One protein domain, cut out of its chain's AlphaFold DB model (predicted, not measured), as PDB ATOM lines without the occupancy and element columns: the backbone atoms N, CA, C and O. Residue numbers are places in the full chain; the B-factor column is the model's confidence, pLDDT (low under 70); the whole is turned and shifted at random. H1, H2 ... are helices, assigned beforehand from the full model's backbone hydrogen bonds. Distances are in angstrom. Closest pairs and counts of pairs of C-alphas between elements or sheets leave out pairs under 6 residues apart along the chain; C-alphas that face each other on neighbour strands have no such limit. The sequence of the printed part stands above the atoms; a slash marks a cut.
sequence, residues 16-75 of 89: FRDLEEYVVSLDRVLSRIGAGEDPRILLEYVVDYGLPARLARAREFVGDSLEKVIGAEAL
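Overview. This is residues 16 to 75 of the 89 residues of an uncharacterized protein of Streptomyces sp. RLB1-33 (UniProt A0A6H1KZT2). What shape? H3, the longest helix, is an arm reaching beyond the hairpin of H1 and H2, with small H4 at its far end. How built? The 60 printed residues, all helix in class, have four named helices, H1 to H4 in order. The whole is only just loose, close to extended: radius of gyration of the C-alphas 15.3 A, spans 46 by 20 by 18 A.

Along the chain. Where is H3? It is residues 51 to 70, 27.4 A, from C-alpha 51 at (170.208, 203.716, 145.519). The others? H1 is residues 16 to 34, 26.7 A, from C-alpha 16 at (160.650, 195.329, 139.930); H2 is 40 to 48, H4 72 to 75.

Arrangement. What touches H3? Residue 18 alone of H1 only just touches it, with 3 pairs of C-alphas within 8 A, the closest Asp 18 and Arg 54, 7.0 A. H4 touches its residues 63 to 67 alone, the closest C-alphas being Glu 67 and Leu 75, 6.1 A. And the hairpin? H1, with residues 26 to 30 alone, touches H2 at a shallow tilt of 20 degrees, opposite ways; the closest C-alphas are Val 29 and Leu 42, 6.3 A. Backbones? Every O i to N i+4 pair is within hydrogen-bond range in H1 and H2, 14 of 16 in H3; H4 is too short for one.

Size, cuts and confidence. How large? The C-alphas farthest apart, Gly 36 and Gly 71, are 46.3 A apart. Any breaks? The printed part has no cut, its three links are tight, and no printed residue has pLDDT under 70.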
ATOM      1  N   PHE A  16     159.973 196.477 140.529       94.31
ATOM      2  CA  PHE A  16     160.650 195.329 139.930       94.31
ATOM      3  C   PHE A  16     161.892 195.742 139.129       94.31
ATOM      4  O   PHE A  16     162.930 195.097 139.239       94.31
ATOM      5  N   ARG A  17     161.828 196.850 138.379       91.81
ATOM      6  CA  ARG A  17     162.998 197.404 137.676       91.81
ATOM      7  C   ARG A  17     164.099 197.827 138.639       91.81
ATOM      8  O   ARG A  17     165.259 197.511 138.393       91.81
ATOM      9  N   ASP A  18     163.738 198.512 139.723       91.31
ATOM     10  CA  ASP A  18     164.690 198.926 140.755       91.31
ATOM     11  C   ASP A  18     165.376 197.707 141.399       91.31
ATOM     12  O   ASP A  18     166.589 197.726 141.616       91.31
ATOM     13  N   LEU A  19     164.629 196.625 141.649       91.94
ATOM     14  CA  LEU A  19     165.169 195.372 142.185       91.94
ATOM     15  C   LEU A  19     166.098 194.656 141.196       91.94
ATOM     16  O   LEU A  19     167.184 194.235 141.593       91.94
ATOM     17  N   GLU A  20     165.704 194.533 139.929       92.31
ATOM     18  CA  GLU A  20     166.528 193.923 138.877       92.31
ATOM     19  C   GLU A  20     167.847 194.678 138.697       92.31
ATOM     20  O   GLU A  20     168.929 194.084 138.721       92.31
ATOM     21  N   GLU A  21     167.775 196.005 138.587       88.62
ATOM     22  CA  GLU A  21     168.967 196.837 138.466       88.62
ATOM     23  C   GLU A  21     169.864 196.692 139.697       88.62
ATOM     24  O   GLU A  21     171.083 196.579 139.545       88.62
ATOM     25  N   TYR A  22     169.275 196.626 140.896       90.06
ATOM     26  CA  TYR A  22     170.030 196.441 142.128       90.06
ATOM     27  C   TYR A  22     170.755 195.102 142.182       90.06
ATOM     28  O   TYR A  22     171.961 195.080 142.431       90.06
ATOM     29  N   VAL A  23     170.050 193.999 141.936       89.88
ATOM     30  CA  VAL A  23     170.616 192.646 142.004       89.88
ATOM     31  C   VAL A  23     171.741 192.487 140.987       89.88
ATOM     32  O   VAL A  23     172.837 192.057 141.349       89.88
ATOM     33  N   VAL A  24     171.509 192.895 139.737       92.06
ATOM     34  CA  VAL A  24     172.499 192.761 138.661       92.06
ATOM     35  C   VAL A  24     173.705 193.672 138.895       92.06
ATOM     36  O   VAL A  24     174.852 193.244 138.743       92.06
ATOM     37  N   SER A  25     173.474 194.933 139.263       91.81
ATOM     38  CA  SER A  25     174.564 195.898 139.434       91.81
ATOM     39  C   SER A  25     175.392 195.596 140.675       91.81
ATOM     40  O   SER A  25     176.618 195.665 140.608       91.81
ATOM     41  N   LEU A  26     174.754 195.209 141.784       92.88
ATOM     42  CA  LEU A  26     175.463 194.848 143.005       92.88
ATOM     43  C   LEU A  26     176.306 193.586 142.806       92.88
ATOM     44  O   LEU A  26     177.477 193.600 143.175       92.88
ATOM     45  N   ASP A  27     175.758 192.533 142.194       95.44
ATOM     46  CA  ASP A  27     176.511 191.305 141.895       95.44
ATOM     47  C   ASP A  27     177.759 191.607 141.057       95.44
ATOM     48  O   ASP A  27     178.876 191.205 141.397       95.44
ATOM     49  N   ARG A  28     177.597 192.423 140.011       95.19
ATOM     50  CA  ARG A  28     178.702 192.839 139.149       95.19
ATOM     51  C   ARG A  28     179.742 193.675 139.896       95.19
ATOM     52  O   ARG A  28     180.939 193.469 139.700       95.19
ATOM     53  N   VAL A  29     179.306 194.629 140.717       96.06
ATOM     54  CA  VAL A  29     180.190 195.482 141.524       96.06
ATOM     55  C   VAL A  29     180.981 194.639 142.523       96.06
ATOM     56  O   VAL A  29     182.206 194.734 142.568       96.06
ATOM     57  N   LEU A  30     180.311 193.767 143.277       95.94
ATOM     58  CA  LEU A  30     180.960 192.909 144.267       95.94
ATOM     59  C   LEU A  30     181.898 191.891 143.612       95.94
ATOM     60  O   LEU A  30     182.992 191.662 144.126       95.94
ATOM     61  N   SER A  31     181.534 191.347 142.450       97.12
ATOM     62  CA  SER A  31     182.409 190.470 141.663       97.12
ATOM     63  C   SER A  31     183.701 191.174 141.241       97.12
ATOM     64  O   SER A  31     184.786 190.607 141.363       97.12
ATOM     65  N   ARG A  32     183.612 192.434 140.791       97.25
ATOM     66  CA  ARG A  32     184.780 193.257 140.427       97.25
ATOM     67  C   ARG A  32     185.675 193.543 141.631       97.25
ATOM     68  O   ARG A  32     186.891 193.395 141.529       97.25
ATOM     69  N   ILE A  33     185.086 193.877 142.780       98.00
ATOM     70  CA  ILE A  33     185.828 194.054 144.040       98.00
ATOM     71  C   ILE A  33     186.537 192.751 144.431       98.00
ATOM     72  O   ILE A  33     187.720 192.766 144.758       98.00
ATOM     73  N   GLY A  34     185.851 191.609 144.333       97.56
ATOM     74  CA  GLY A  34     186.442 190.289 144.573       97.56
ATOM     75  C   GLY A  34     187.602 189.954 143.626       97.56
ATOM     76  O   GLY A  34     188.520 189.235 144.014       97.56
ATOM     77  N   ALA A  35     187.598 190.516 142.413       97.81
ATOM     78  CA  ALA A  35     188.681 190.407 141.437       97.81
ATOM     79  C   ALA A  35     189.836 191.408 141.664       97.81
ATOM     80  O   ALA A  35     190.810 191.393 140.911       97.81
ATOM     81  N   GLY A  36     189.753 192.257 142.695       97.56
ATOM     82  CA  GLY A  36     190.801 193.206 143.076       97.56
ATOM     83  C   GLY A  36     190.579 194.645 142.608       97.56
ATOM     84  O   GLY A  36     191.502 195.453 142.717       97.56
ATOM     85  N   GLU A  37     189.395 194.992 142.094       97.69
ATOM     86  CA  GLU A  37     189.068 196.398 141.849       97.69
ATOM     87  C   GLU A  37     188.895 197.199 143.145       97.69
ATOM     88  O   GLU A  37     188.599 196.665 144.215       97.69
ATOM     89  N   ASP A  38     189.067 198.517 143.026       97.56
ATOM     90  CA  ASP A  38     188.946 199.449 144.140       97.56
ATOM     91  C   ASP A  38     187.523 199.430 144.737       97.56
ATOM     92  O   ASP A  38     186.566 199.737 144.024       97.56
ATOM     93  N   PRO A  39     187.354 199.161 146.046       96.44
ATOM     94  CA  PRO A  39     186.047 199.165 146.705       96.44
ATOM     95  C   PRO A  39     185.253 200.474 146.588       96.44
ATOM     96  O   PRO A  39     184.038 200.462 146.796       96.44
ATOM     97  N   ARG A  40     185.887 201.602 146.237       95.94
ATOM     98  CA  ARG A  40     185.200 202.881 145.985       95.94
ATOM     99  C   ARG A  40     184.129 202.790 144.897       95.94
ATOM    100  O   ARG A  40     183.152 203.527 144.989       95.94
ATOM    101  N   ILE A  41     184.231 201.842 143.961       94.94
ATOM    102  CA  ILE A  41     183.198 201.625 142.934       94.94
ATOM    103  C   ILE A  41     181.830 201.261 143.536       94.94
ATOM    104  O   ILE A  41     180.797 201.520 142.922       94.94
ATOM    105  N   LEU A  42     181.796 200.674 144.743       94.44
ATOM    106  CA  LEU A  42     180.543 200.422 145.456       94.44
ATOM    107  C   LEU A  42     179.926 201.723 145.962       94.44
ATOM    108  O   LEU A  42     178.713 201.892 145.884       94.44
ATOM    109  N   LEU A  43     180.747 202.643 146.471       93.94
ATOM    110  CA  LEU A  43     180.262 203.941 146.929       93.94
ATOM    111  C   LEU A  43     179.736 204.770 145.755       93.94
ATOM    112  O   LEU A  43     178.652 205.335 145.869       93.94
ATOM    113  N   GLU A  44     180.462 204.791 144.636       92.25
ATOM    114  CA  GLU A  44     180.018 205.418 143.382       92.25
ATOM    115  C   GLU A  44     178.674 204.836 142.944       92.25
ATOM    116  O   GLU A  44     177.716 205.571 142.733       92.25
ATOM    117  N   TYR A  45     178.547 203.507 142.928       90.81
ATOM    118  CA  TYR A  45     177.278 202.859 142.618       90.81
ATOM    119  C   TYR A  45     176.142 203.286 143.565       90.81
ATOM    120  O   TYR A  45     175.065 203.666 143.113       90.81
ATOM    121  N   VAL A  46     176.364 203.267 144.882       92.25
ATOM    122  CA  VAL A  46     175.328 203.616 145.867       92.25
ATOM    123  C   VAL A  46     174.897 205.082 145.746       92.25
ATOM    124  O   VAL A  46     173.702 205.376 145.828       92.25
ATOM    125  N   VAL A  47     175.853 205.999 145.577       92.12
ATOM    126  CA  VAL A  47     175.606 207.446 145.590       92.12
ATOM    127  C   VAL A  47     175.119 207.940 144.234       92.12
ATOM    128  O   VAL A  47     174.063 208.571 144.172       92.12
ATOM    129  N   ASP A  48     175.830 207.624 143.153       89.12
ATOM    130  CA  ASP A  48     175.565 208.199 141.830       89.12
ATOM    131  C   ASP A  48     174.247 207.685 141.244       89.12
ATOM    132  O   ASP A  48     173.535 208.424 140.565       89.12
ATOM    133  N   TYR A  49     173.869 206.445 141.566       85.38
ATOM    134  CA  TYR A  49     172.590 205.865 141.147       85.38
ATOM    135  C   TYR A  49     171.454 206.142 142.141       85.38
ATOM    136  O   TYR A  49     170.330 205.667 141.947       85.38
ATOM    137  N   GLY A  50     171.717 206.900 143.212       90.12
ATOM    138  CA  GLY A  50     170.708 207.285 144.199       90.12
ATOM    139  C   GLY A  50     170.020 206.087 144.855       90.12
ATOM    140  O   GLY A  50     168.824 206.150 145.165       90.12
ATOM    141  N   LEU A  51     170.755 204.988 145.055       88.31
ATOM    142  CA  LEU A  51     170.208 203.716 145.519       88.31
ATOM    143  C   LEU A  51     169.401 203.847 146.828       88.31
ATOM    144  O   LEU A  51     168.294 203.309 146.877       88.31
ATOM    145  N   PRO A  52     169.849 204.597 147.861       90.31
ATOM    146  CA  PRO A  52     169.072 204.750 149.092       90.31
ATOM    147  C   PRO A  52     167.686 205.362 148.864       90.31
ATOM    148  O   PRO A  52     166.711 204.916 149.460       90.31
ATOM    149  N   ALA A  53     167.576 206.353 147.972       91.81
ATOM    150  CA  ALA A  53     166.301 207.002 147.676       91.81
ATOM    151  C   ALA A  53     165.344 206.065 146.923       91.81
ATOM    152  O   ALA A  53     164.139 206.098 147.160       91.81
ATOM    153  N   ARG A  54     165.870 205.218 146.032       91.00
ATOM    154  CA  ARG A  54     165.090 204.190 145.320       91.00
ATOM    155  C   ARG A  54     164.583 203.116 146.279       91.00
ATOM    156  O   ARG A  54     163.388 202.842 146.310       91.00
ATOM    157  N   LEU A  55     165.464 202.594 147.136       90.00
ATOM    158  CA  LEU A  55     165.099 201.616 148.163       90.00
ATOM    159  C   LEU A  55     164.088 202.176 149.170       90.00
ATOM    160  O   LEU A  55     163.190 201.451 149.587       90.00
ATOM    161  N   ALA A  56     164.185 203.459 149.531       92.00
ATOM    162  CA  ALA A  56     163.197 204.108 150.390       92.00
ATOM    163  C   ALA A  56     161.801 204.124 149.746       92.00
ATOM    164  O   ALA A  56     160.837 203.732 150.397       92.00
ATOM    165  N   ARG A  57     161.702 204.484 148.458       92.62
ATOM    166  CA  ARG A  57     160.427 204.450 147.716       92.62
ATOM    167  C   ARG A  57     159.875 203.035 147.570       92.62
ATOM    168  O   ARG A  57     158.683 202.818 147.751       92.62
ATOM    169  N   ALA A  58     160.742 202.069 147.273       92.38
ATOM    170  CA  ALA A  58     160.377 200.658 147.227       92.38
ATOM    171  C   ALA A  58     159.814 200.181 148.576       92.38
ATOM    172  O   ALA A  58     158.764 199.541 148.621       92.38
ATOM    173  N   ARG A  59     160.489 200.531 149.679       92.62
ATOM    174  CA  ARG A  59     160.057 200.210 151.043       92.62
ATOM    175  C   ARG A  59     158.710 200.843 151.372       92.62
ATOM    176  O   ARG A  59     157.877 200.158 151.946       92.62
ATOM    177  N   GLU A  60     158.510 202.112 151.037       94.06
ATOM    178  CA  GLU A  60     157.240 202.821 151.241       94.06
ATOM    179  C   GLU A  60     156.105 202.122 150.485       94.06
ATOM    180  O   GLU A  60     155.150 201.663 151.100       94.06
ATOM    181  N   PHE A  61     156.272 201.893 149.179       95.38
ATOM    182  CA  PHE A  61     155.262 201.221 148.360       95.38
ATOM    183  C   PHE A  61     154.899 199.820 148.875       95.38
ATOM    184  O   PHE A  61     153.719 199.463 148.928       95.38
ATOM    185  N   VAL A  62     155.896 199.012 149.258       94.12
ATOM    186  CA  VAL A  62     155.668 197.668 149.815       94.12
ATOM    187  C   VAL A  62     155.057 197.743 151.213       94.12
ATOM    188  O   VAL A  62     154.144 196.975 151.504       94.12
ATOM    189  N   GLY A  63     155.522 198.659 152.063       94.69
ATOM    190  CA  GLY A  63     155.018 198.860 153.422       94.69
ATOM    191  C   GLY A  63     153.545 199.251 153.427       94.69
ATOM    192  O   GLY A  63     152.733 198.527 153.994       94.69
ATOM    193  N   ASP A  64     153.186 200.299 152.686       94.12
ATOM    194  CA  ASP A  64     151.803 200.771 152.534       94.12
ATOM    195  C   ASP A  64     150.881 199.685 151.970       94.12
ATOM    196  O   ASP A  64     149.681 199.622 152.251       94.12
ATOM    197  N   SER A  65     151.438 198.833 151.113       94.62
ATOM    198  CA  SER A  65     150.742 197.689 150.544       94.62
ATOM    199  C   SER A  65     150.510 196.609 151.608       94.62
ATOM    200  O   SER A  65     149.382 196.158 151.803       94.62
ATOM    201  N   LEU A  66     151.546 196.216 152.342       94.06
ATOM    202  CA  LEU A  66     151.444 195.196 153.385       94.06
ATOM    203  C   LEU A  66     150.548 195.634 154.545       94.06
ATOM    204  O   LEU A  66     149.740 194.827 155.004       94.06
ATOM    205  N   GLU A  67     150.620 196.897 154.971       94.75
ATOM    206  CA  GLU A  67     149.810 197.441 156.068       94.75
ATOM    207  C   GLU A  67     148.310 197.192 155.852       94.75
ATOM    208  O   GLU A  67     147.597 196.807 156.776       94.75
ATOM    209  N   LYS A  68     147.832 197.306 154.607       93.25
ATOM    210  CA  LYS A  68     146.423 197.059 154.245       93.25
ATOM    211  C   LYS A  68     145.968 195.618 154.487       93.25
ATOM    212  O   LYS A  68     144.768 195.360 154.521       93.25
ATOM    213  N   VAL A  69     146.906 194.680 154.601       94.88
ATOM    214  CA  VAL A  69     146.642 193.243 154.745       94.88
ATOM    215  C   VAL A  69     146.898 192.769 156.172       94.88
ATOM    216  O   VAL A  69     146.105 191.983 156.694       94.88
ATOM    217  N   ILE A  70     147.998 193.214 156.785       94.19
ATOM    218  CA  ILE A  70     148.456 192.718 158.095       94.19
ATOM    219  C   ILE A  70     148.252 193.722 159.238       94.19
ATOM    220  O   ILE A  70     148.355 193.337 160.399       94.19
ATOM    221  N   GLY A  71     147.910 194.974 158.927       94.44
ATOM    222  CA  GLY A  71     147.777 196.063 159.892       94.44
ATOM    223  C   GLY A  71     149.109 196.731 160.248       94.44
ATOM    224  O   GLY A  71     150.186 196.180 160.023       94.44
ATOM    225  N   ALA A  72     149.021 197.937 160.815       93.69
ATOM    226  CA  ALA A  72     150.181 198.753 161.177       93.69
ATOM    227  C   ALA A  72     151.044 198.119 162.279       93.69
ATOM    228  O   ALA A  72     152.262 198.133 162.173       93.69
ATOM    229  N   GLU A  73     150.420 197.507 163.291       94.31
ATOM    230  CA  GLU A  73     151.127 196.876 164.418       94.31
ATOM    231  C   GLU A  73     152.032 195.727 163.946       94.31
ATOM    232  O   GLU A  73     153.219 195.702 164.250       94.31
ATOM    233  N   ALA A  74     151.518 194.833 163.096       93.44
ATOM    234  CA  ALA A  74     152.320 193.750 162.525       93.44
ATOM    235  C   ALA A  74     153.433 194.266 161.593       93.44
ATOM    236  O   ALA A  74     154.495 193.652 161.489       93.44
ATOM    237  N   LEU A  75     153.210 195.387 160.898       92.88
ATOM    238  CA  LEU A  75     154.242 196.016 160.074       92.88
ATOM    239  C   LEU A  75     155.352 196.655 160.931       92.88
ATOM    240  O   LEU A  75     156.525 196.582 160.560       92.88
TER     241      LEU A  75